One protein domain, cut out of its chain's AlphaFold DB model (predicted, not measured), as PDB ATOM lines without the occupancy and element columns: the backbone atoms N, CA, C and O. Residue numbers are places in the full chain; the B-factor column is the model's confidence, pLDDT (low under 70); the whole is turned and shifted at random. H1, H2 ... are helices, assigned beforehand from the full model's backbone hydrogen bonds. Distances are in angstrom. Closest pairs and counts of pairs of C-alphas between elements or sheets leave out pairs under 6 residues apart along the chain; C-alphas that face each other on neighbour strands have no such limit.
ATOM      1  N   HIS A   2       7.207  -8.954  30.909       92.00
ATOM      2  CA  HIS A   2       5.872  -8.813  31.522       92.00
ATOM      3  C   HIS A   2       5.689  -7.621  32.488       92.00
ATOM      4  O   HIS A   2       4.699  -6.913  32.394       92.00
ATOM      5  N   VAL A   3       6.651  -7.301  33.365       94.12
ATOM      6  CA  VAL A   3       6.515  -6.122  34.258       94.12
ATOM      7  C   VAL A   3       6.441  -4.791  33.496       94.12
ATOM      8  O   VAL A   3       5.742  -3.873  33.908       94.12
ATOM      9  N   ALA A   4       7.120  -4.687  32.349       94.25
ATOM     10  CA  ALA A   4       7.031  -3.503  31.496       94.25
ATOM     11  C   ALA A   4       5.693  -3.449  30.747       94.25
ATOM     12  O   ALA A   4       5.162  -2.367  30.522       94.25
ATOM     13  N   GLU A   5       5.149  -4.608  30.376       95.00
ATOM     14  CA  GLU A   5       3.827  -4.733  29.764       95.00
ATOM     15  C   GLU A   5       2.721  -4.278  30.724       95.00
ATOM     16  O   GLU A   5       1.940  -3.400  30.360       95.00
ATOM     17  N   VAL A   6       2.713  -4.787  31.962       96.81
ATOM     18  CA  VAL A   6       1.746  -4.399  33.006       96.81
ATOM     19  C   VAL A   6       1.779  -2.886  33.250       96.81
ATOM     20  O   VAL A   6       0.732  -2.239  33.246       96.81
ATOM     21  N   ASP A   7       2.972  -2.290  33.376       96.06
ATOM     22  CA  ASP A   7       3.118  -0.832  33.513       96.06
ATOM     23  C   ASP A   7       2.581  -0.076  32.291       96.06
ATOM     24  O   ASP A   7       1.825   0.889  32.426       96.06
ATOM     25  N   CYS A   8       2.923  -0.523  31.081       94.25
ATOM     26  CA  CYS A   8       2.480   0.134  29.855       94.25
ATOM     27  C   CYS A   8       0.959   0.076  29.694       94.25
ATOM     28  O   CYS A   8       0.353   1.084  29.322       94.25
ATOM     29  N   PHE A   9       0.332  -1.062  29.993       95.25
ATOM     30  CA  PHE A   9      -1.119  -1.214  29.930       95.25
ATOM     31  C   PHE A   9      -1.828  -0.381  30.986       95.25
ATOM     32  O   PHE A   9      -2.765   0.343  30.635       95.25
ATOM     33  N   LEU A  10      -1.350  -0.385  32.232       96.31
ATOM     34  CA  LEU A  10      -1.915   0.463  33.277       96.31
ATOM     35  C   LEU A  10      -1.822   1.944  32.890       96.31
ATOM     36  O   LEU A  10      -2.815   2.667  32.944       96.31
ATOM     37  N   ARG A  11      -0.659   2.403  32.415       94.75
ATOM     38  CA  ARG A  11      -0.452   3.809  32.027       94.75
ATOM     39  C   ARG A  11      -1.259   4.198  30.790       94.75
ATOM     40  O   ARG A  11      -1.769   5.317  30.724       94.75
ATOM     41  N   ALA A  12      -1.422   3.287  29.832       93.25
ATOM     42  CA  ALA A  12      -2.306   3.495  28.690       93.25
ATOM     43  C   ALA A  12      -3.774   3.591  29.126       93.25
ATOM     44  O   ALA A  12      -4.475   4.501  28.686       93.25
ATOM     45  N   HIS A  13      -4.224   2.712  30.022       94.00
ATOM     46  CA  HIS A  13      -5.587   2.722  30.542       94.00
ATOM     47  C   HIS A  13      -5.882   3.988  31.352       94.00
ATOM     48  O   HIS A  13      -6.888   4.645  31.118       94.00
ATOM     49  N   GLN A  14      -4.972   4.395  32.234       94.44
ATOM     50  CA  GLN A  14      -5.104   5.635  33.001       94.44
ATOM     51  C   GLN A  14      -5.170   6.879  32.100       94.44
ATOM     52  O   GLN A  14      -5.877   7.839  32.402       94.44
ATOM     53  N   ARG A  15      -4.454   6.875  30.966       91.06
ATOM     54  CA  ARG A  15      -4.392   8.033  30.062       91.06
ATOM     55  C   ARG A  15      -5.504   8.079  29.013       91.06
ATOM     56  O   ARG A  15      -5.912   9.177  28.634       91.06
ATOM     57  N   TYR A  16      -5.935   6.925  28.510       87.44
ATOM     58  CA  TYR A  16      -6.823   6.808  27.344       87.44
ATOM     59  C   TYR A  16      -8.060   5.932  27.593       87.44
ATOM     60  O   TYR A  16      -8.933   5.839  26.731       87.44
ATOM     61  N   GLY A  17      -8.147   5.271  28.747       87.62
ATOM     62  CA  GLY A  17      -9.300   4.475  29.143       87.62
ATOM     63  C   GLY A  17     -10.538   5.343  29.360       87.62
ATOM     64  O   GLY A  17     -10.452   6.498  29.766       87.62
ATOM     65  N   ALA A  18     -11.714   4.773  29.092       87.62
ATOM     66  CA  ALA A  18     -12.985   5.485  29.259       87.62
ATOM     67  C   ALA A  18     -13.301   5.810  30.727       87.62
ATOM     68  O   ALA A  18     -14.010   6.772  31.004       87.62
ATOM     69  N   ARG A  19     -12.804   4.983  31.651       92.00
ATOM     70  CA  ARG A  19     -12.949   5.144  33.096       92.00
ATOM     71  C   ARG A  19     -11.599   4.832  33.737       92.00
ATOM     72  O   ARG A  19     -11.310   3.651  33.901       92.00
ATOM     73  N   PRO A  20     -10.762   5.847  34.008       93.94
ATOM     74  CA  PRO A  20      -9.545   5.659  34.787       93.94
ATOM     75  C   PRO A  20      -9.878   5.000  36.129       93.94
ATOM     76  O   PRO A  20     -10.928   5.280  36.709       93.94
ATOM     77  N   LEU A  21      -9.000   4.115  36.590       95.81
ATOM     78  CA  LEU A  21      -9.107   3.499  37.912       95.81
ATOM     79  C   LEU A  21      -8.648   4.505  38.968       95.81
ATOM     80  O   LEU A  21      -7.738   5.295  38.704       95.81
ATOM     81  N   ASP A  22      -9.250   4.438  40.148       97.06
ATOM     82  CA  ASP A  22      -8.705   5.053  41.355       97.06
ATOM     83  C   ASP A  22      -7.437   4.315  41.818       97.06
ATOM     84  O   ASP A  22      -6.982   3.355  41.186       97.06
ATOM     85  N   ASP A  23      -6.811   4.802  42.889       96.62
ATOM     86  CA  ASP A  23      -5.541   4.245  43.359       96.62
ATOM     87  C   ASP A  23      -5.679   2.771  43.771       96.62
ATOM     88  O   ASP A  23      -4.883   1.946  43.319       96.62
ATOM     89  N   GLU A  24      -6.740   2.424  44.510       97.69
ATOM     90  CA  GLU A  24      -7.041   1.039  44.893       97.69
ATOM     91  C   GLU A  24      -7.296   0.156  43.667       97.69
ATOM     92  O   GLU A  24      -6.746  -0.937  43.566       97.69
ATOM     93  N   GLY A  25      -8.064   0.635  42.684       97.88
ATOM     94  CA  GLY A  25      -8.304  -0.101  41.449       97.88
ATOM     95  C   GLY A  25      -7.028  -0.331  40.641       97.88
ATOM     96  O   GLY A  25      -6.876  -1.378  40.008       97.88
ATOM     97  N   CYS A  26      -6.079   0.607  40.666       98.06
ATOM     98  CA  CYS A  26      -4.797   0.389  40.011       98.06
ATOM     99  C   CYS A  26      -3.945  -0.669  40.718       98.06
ATOM    100  O   CYS A  26      -3.315  -1.474  40.032       98.06
ATOM    101  N   ASP A  27      -3.908  -0.665  42.050       98.38
ATOM    102  CA  ASP A  27      -3.204  -1.702  42.810       98.38
ATOM    103  C   ASP A  27      -3.892  -3.060  42.625       98.38
ATOM    104  O   ASP A  27      -3.223  -4.054  42.353       98.38
ATOM    105  N   GLY A  28      -5.227  -3.088  42.603       98.25
ATOM    106  CA  GLY A  28      -6.020  -4.270  42.267       98.25
ATOM    107  C   GLY A  28      -5.697  -4.837  40.881       98.25
ATOM    108  O   GLY A  28      -5.527  -6.045  40.733       98.25
ATOM    109  N   TYR A  29      -5.515  -3.982  39.868       98.12
ATOM    110  CA  TYR A  29      -5.061  -4.427  38.546       98.12
ATOM    111  C   TYR A  29      -3.687  -5.114  38.604       98.12
ATOM    112  O   TYR A  29      -3.488  -6.150  37.965       98.12
ATOM    113  N   VAL A  30      -2.734  -4.567  39.366       98.38
ATOM    114  CA  VAL A  30      -1.408  -5.187  39.510       98.38
ATOM    115  C   VAL A  30      -1.509  -6.512  40.267       98.38
ATOM    116  O   VAL A  30      -0.930  -7.500  39.818       98.38
ATOM    117  N   ALA A  31      -2.306  -6.574  41.335       98.31
ATOM    118  CA  ALA A  31      -2.577  -7.806  42.071       98.31
ATOM    119  C   ALA A  31      -3.195  -8.894  41.174       98.31
ATOM    120  O   ALA A  31      -2.813 -10.063  41.249       98.31
ATOM    121  N   ASP A  32      -4.102  -8.530  40.267       98.19
ATOM    122  CA  ASP A  32      -4.685  -9.456  39.293       98.19
ATOM    123  C   ASP A  32      -3.633 -10.029  38.341       98.19
ATOM    124  O   ASP A  32      -3.598 -11.239  38.100       98.19
ATOM    125  N   MET A  33      -2.730  -9.181  37.843       98.12
ATOM    126  CA  MET A  33      -1.604  -9.626  37.019       98.12
ATOM    127  C   MET A  33      -0.620 -10.488  37.817       98.12
ATOM    128  O   MET A  33      -0.078 -11.455  37.276       98.12
ATOM    129  N   ALA A  34      -0.439 -10.201  39.107       97.75
ATOM    130  CA  ALA A  34       0.378 -10.999  40.012       97.75
ATOM    131  C   ALA A  34      -0.176 -12.423  40.158       97.75
ATOM    132  O   ALA A  34       0.585 -13.381  40.042       97.75
ATOM    133  N   ARG A  35      -1.501 -12.588  40.301       98.00
ATOM    134  CA  ARG A  35      -2.151 -13.913  40.362       98.00
ATOM    135  C   ARG A  35      -1.859 -14.755  39.119       98.00
ATOM    136  O   ARG A  35      -1.518 -15.931  39.241       98.00
ATOM    137  N   VAL A  36      -1.951 -14.151  37.933       96.88
ATOM    138  CA  VAL A  36      -1.616 -14.820  36.664       96.88
ATOM    139  C   VAL A  36      -0.130 -15.179  36.621       96.88
ATOM    140  O   VAL A  36       0.219 -16.311  36.297       96.88
ATOM    141  N   ALA A  37       0.751 -14.247  36.987       96.38
ATOM    142  CA  ALA A  37       2.191 -14.481  37.007       96.38
ATOM    143  C   ALA A  37       2.576 -15.627  37.961       96.38
ATOM    144  O   ALA A  37       3.344 -16.508  37.577       96.38
ATOM    145  N   THR A  38       1.997 -15.672  39.164       97.31
ATOM    146  CA  THR A  38       2.192 -16.767  40.123       97.31
ATOM    147  C   THR A  38       1.716 -18.101  39.558       97.31
ATOM    148  O   THR A  38       2.435 -19.092  39.668       97.31
ATOM    149  N   ALA A  39       0.551 -18.142  38.902       97.06
ATOM    150  CA  ALA A  39       0.050 -19.361  38.261       97.06
ATOM    151  C   ALA A  39       0.970 -19.861  37.130       97.06
ATOM    152  O   ALA A  39       1.051 -21.062  36.880       97.06
ATOM    153  N   LEU A  40       1.701 -18.952  36.480       96.38
ATOM    154  CA  LEU A  40       2.727 -19.258  35.478       96.38
ATOM    155  C   LEU A  40       4.109 -19.566  36.089       96.38
ATOM    156  O   LEU A  40       5.077 -19.748  35.352       96.38
ATOM    157  N   GLY A  41       4.219 -19.632  37.420       96.56
ATOM    158  CA  GLY A  41       5.446 -19.987  38.133       96.56
ATOM    159  C   GLY A  41       6.422 -18.830  38.361       96.56
ATOM    160  O   GLY A  41       7.578 -19.076  38.702       96.56
ATOM    161  N   VAL A  42       5.998 -17.574  38.186       95.19
ATOM    162  CA  VAL A  42       6.833 -16.412  38.525       95.19
ATOM    163  C   VAL A  42       6.949 -16.303  40.051       95.19
ATOM    164  O   VAL A  42       5.921 -16.182  40.723       95.19
ATOM    165  N   PRO A  43       8.169 -16.313  40.616       92.88
ATOM    166  CA  PRO A  43       8.360 -16.101  42.042       92.88
ATOM    167  C   PRO A  43       8.165 -14.623  42.382       92.88
ATOM    168  O   PRO A  43       8.702 -13.751  41.695       92.88
ATOM    169  N   ASP A  44       7.412 -14.364  43.450       94.25
ATOM    170  CA  ASP A  44       7.226 -13.032  44.040       94.25
ATOM    171  C   ASP A  44       6.954 -11.911  43.003       94.25
ATOM    172  O   ASP A  44       7.769 -10.992  42.812       94.25
ATOM    173  N   PRO A  45       5.856 -12.006  42.224       96.62
ATOM    174  CA  PRO A  45       5.452 -10.919  41.344       96.62
ATOM    175  C   PRO A  45       4.980  -9.708  42.170       96.62
ATOM    176  O   PRO A  45       4.383  -9.891  43.229       96.62
ATOM    177  N   PRO A  46       5.207  -8.468  41.695       97.38
ATOM    178  CA  PRO A  46       4.704  -7.280  42.381       97.38
ATOM    179  C   PRO A  46       3.175  -7.318  42.453       97.38
ATOM    180  O   PRO A  46       2.530  -7.665  41.466       97.38
ATOM    181  N   VAL A  47       2.616  -6.944  43.604       97.75
ATOM    182  CA  VAL A  47       1.167  -6.998  43.879       97.75
ATOM    183  C   VAL A  47       0.500  -5.623  43.906       97.75
ATOM    184  O   VAL A  47      -0.718  -5.543  43.998       97.75
ATOM    185  N   ASP A  48       1.280  -4.551  43.791       98.19
ATOM    186  CA  ASP A  48       0.816  -3.167  43.789       98.19
ATOM    187  C   ASP A  48       1.683  -2.295  42.859       98.19
ATOM    188  O   ASP A  48       2.708  -2.723  42.307       98.19
ATOM    189  N   ARG A  49       1.273  -1.041  42.653       97.56
ATOM    190  CA  ARG A  49       2.016  -0.100  41.802       97.56
ATOM    191  C   ARG A  49       3.407   0.219  42.330       97.56
ATOM    192  O   ARG A  49       4.309   0.465  41.527       97.56
ATOM    193  N   ALA A  50       3.573   0.266  43.649       97.69
ATOM    194  CA  ALA A  50       4.845   0.596  44.274       97.69
ATOM    195  C   ALA A  50       5.890  -0.487  43.967       97.69
ATOM    196  O   ALA A  50       6.944  -0.182  43.404       97.69
ATOM    197  N   GLY A  51       5.549  -1.751  44.214       97.62
ATOM    198  CA  GLY A  51       6.374  -2.907  43.891       97.62
ATOM    199  C   GLY A  51       6.609  -3.054  42.390       97.62
ATOM    200  O   GLY A  51       7.707  -3.417  41.967       97.62
ATOM    201  N   LEU A  52       5.625  -2.713  41.547       97.00
ATOM    202  CA  LEU A  52       5.811  -2.696  40.093       97.00
ATOM    203  C   LEU A  52       6.886  -1.679  39.672       97.00
ATOM    204  O   LEU A  52       7.778  -2.004  38.881       97.00
ATOM    205  N   ALA A  53       6.824  -0.460  40.213       95.50
ATOM    206  CA  ALA A  53       7.791   0.598  39.934       95.50
ATOM    207  C   ALA A  53       9.193   0.269  40.475       95.50
ATOM    208  O   ALA A  53      10.198   0.522  39.799       95.50
ATOM    209  N   GLU A  54       9.270  -0.333  41.663       96.62
ATOM    210  CA  GLU A  54      10.520  -0.820  42.243       96.62
ATOM    211  C   GLU A  54      11.147  -1.897  41.354       96.62
ATOM    212  O   GLU A  54      12.292  -1.758  40.924       96.62
ATOM    213  N   ARG A  55      10.369  -2.915  40.969       95.44
ATOM    214  CA  ARG A  55      10.843  -4.007  40.113       95.44
ATOM    215  C   ARG A  55      11.362  -3.498  38.769       95.44
ATOM    216  O   ARG A  55      12.389  -3.971  38.283       95.44
ATOM    217  N   LEU A  56      10.692  -2.511  38.166       94.12
ATOM    218  CA  LEU A  56      11.170  -1.855  36.943       94.12
ATOM    219  C   LEU A  56      12.487  -1.103  37.155       94.12
ATOM    220  O   LEU A  56      13.358  -1.127  36.281       94.12
ATOM    221  N   THR A  57      12.640  -0.451  38.307       93.88
ATOM    222  CA  THR A  57      13.877   0.234  38.692       93.88
ATOM    223  C   THR A  57      15.034  -0.750  38.842       93.88
ATOM    224  O   THR A  57      16.114  -0.474  38.323       93.88
ATOM    225  N   THR A  58      14.817  -1.918  39.454       94.44
ATOM    226  CA  THR A  58      15.851  -2.957  39.608       94.44
ATOM    227  C   THR A  58      16.424  -3.394  38.261       94.44
ATOM    228  O   THR A  58      17.640  -3.419  38.083       94.44
ATOM    229  N   TYR A  59      15.568  -3.627  37.261       92.94
ATOM    230  CA  TYR A  59      16.025  -4.002  35.920       92.94
ATOM    231  C   TYR A  59      16.693  -2.854  35.154       92.94
ATOM    232  O   TYR A  59      17.316  -3.087  34.118       92.94
ATOM    233  N   ARG A  60      16.592  -1.600  35.615       91.12
ATOM    234  CA  ARG A  60      17.020  -0.433  34.832       91.12
ATOM    235  C   ARG A  60      18.489  -0.497  34.421       91.12
ATOM    236  O   ARG A  60      18.797  -0.060  33.309       91.12
ATOM    237  N   ALA A  61      19.360  -1.015  35.284       92.12
ATOM    238  CA  ALA A  61      20.796  -1.143  35.026       92.12
ATOM    239  C   ALA A  61      21.126  -2.209  33.963       92.12
ATOM    240  O   ALA A  61      22.142  -2.104  33.276       92.12
ATOM    241  N   GLU A  62      20.252  -3.198  33.781       93.50
ATOM    242  CA  GLU A  62      20.418  -4.282  32.806       93.50
ATOM    243  C   GLU A  62      19.948  -3.878  31.398       93.50
ATOM    244  O   GLU A  62      20.387  -4.441  30.394       93.50
ATOM    245  N   LEU A  63      19.073  -2.871  31.296       93.00
ATOM    246  CA  LEU A  63      18.470  -2.456  30.029       93.00
ATOM    247  C   LEU A  63      19.439  -1.666  29.145       93.00
ATOM    248  O   LEU A  63      19.933  -0.593  29.511       93.00
ATOM    249  N   ARG A  64      19.608  -2.142  27.907       92.19
ATOM    250  CA  ARG A  64      20.403  -1.491  26.860       92.19
ATOM    251  C   ARG A  64      19.596  -1.363  25.575       92.19
ATOM    252  O   ARG A  64      18.882  -2.279  25.183       92.19
TER     253      ARG A  64
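AT A GLANCE: This is residues 2 to 64 of the 144 residues of the protein "DUF2236 domain-containing protein" of Streptomyces viridosporus (strain ATCC 14672 / DSM 40746 / JCM 4963 / KCTC 9882 / NRRL B-12104 / FH 1290) (UniProt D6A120). Two helices, H1 and H2, make a helical hairpin with a shallow tilt, and a shorter third helix, H3, packs steeply tilted on parts of both. The printed part has 63 residues with three named helices, in the order H1, H2, H3, and no named strand: all helix. It is compact, with a radius of gyration of the C-alphas of 12.0 A and spans of 34 by 28 by 17 A.

HOW THE PARTS SIT: H1, residues 2 to 16, touches H2, residues 23 to 39, with residues 6 to 10 alone; the closest C-alphas, of Val 6 and Val 30, are 7.3 A apart. They run opposite ways at a shallow tilt of 30 degrees. H3, residues 49 to 59, touches H1 at a steep tilt of 48 degrees, opposite ways; the closest C-alphas, of Val 3 and Leu 52, are 6.8 A apart. H3 touches H2 at a steep tilt of 56 degrees, the same way; the closest C-alphas, of Asp 27 and Arg 49, are 5.6 A apart. In H1, H2 and H3 every O i to N i+4 pair is within hydrogen-bond range.

IN THESE COORDINATES: H1 begins at C-alpha 2 (5.872, -8.813, 31.522) and is 20.6 A long. H2 is 24.8 A long. H3, 15.7 A, ends at C-alpha 59 (16.025, -4.002, 35.920).

THE WHOLE: The C-alphas farthest apart, of Ala 18 and Glu 62, are 35.0 A apart. The printed part has no cut, both links are short, and no printed residue is under 70 in pLDDT.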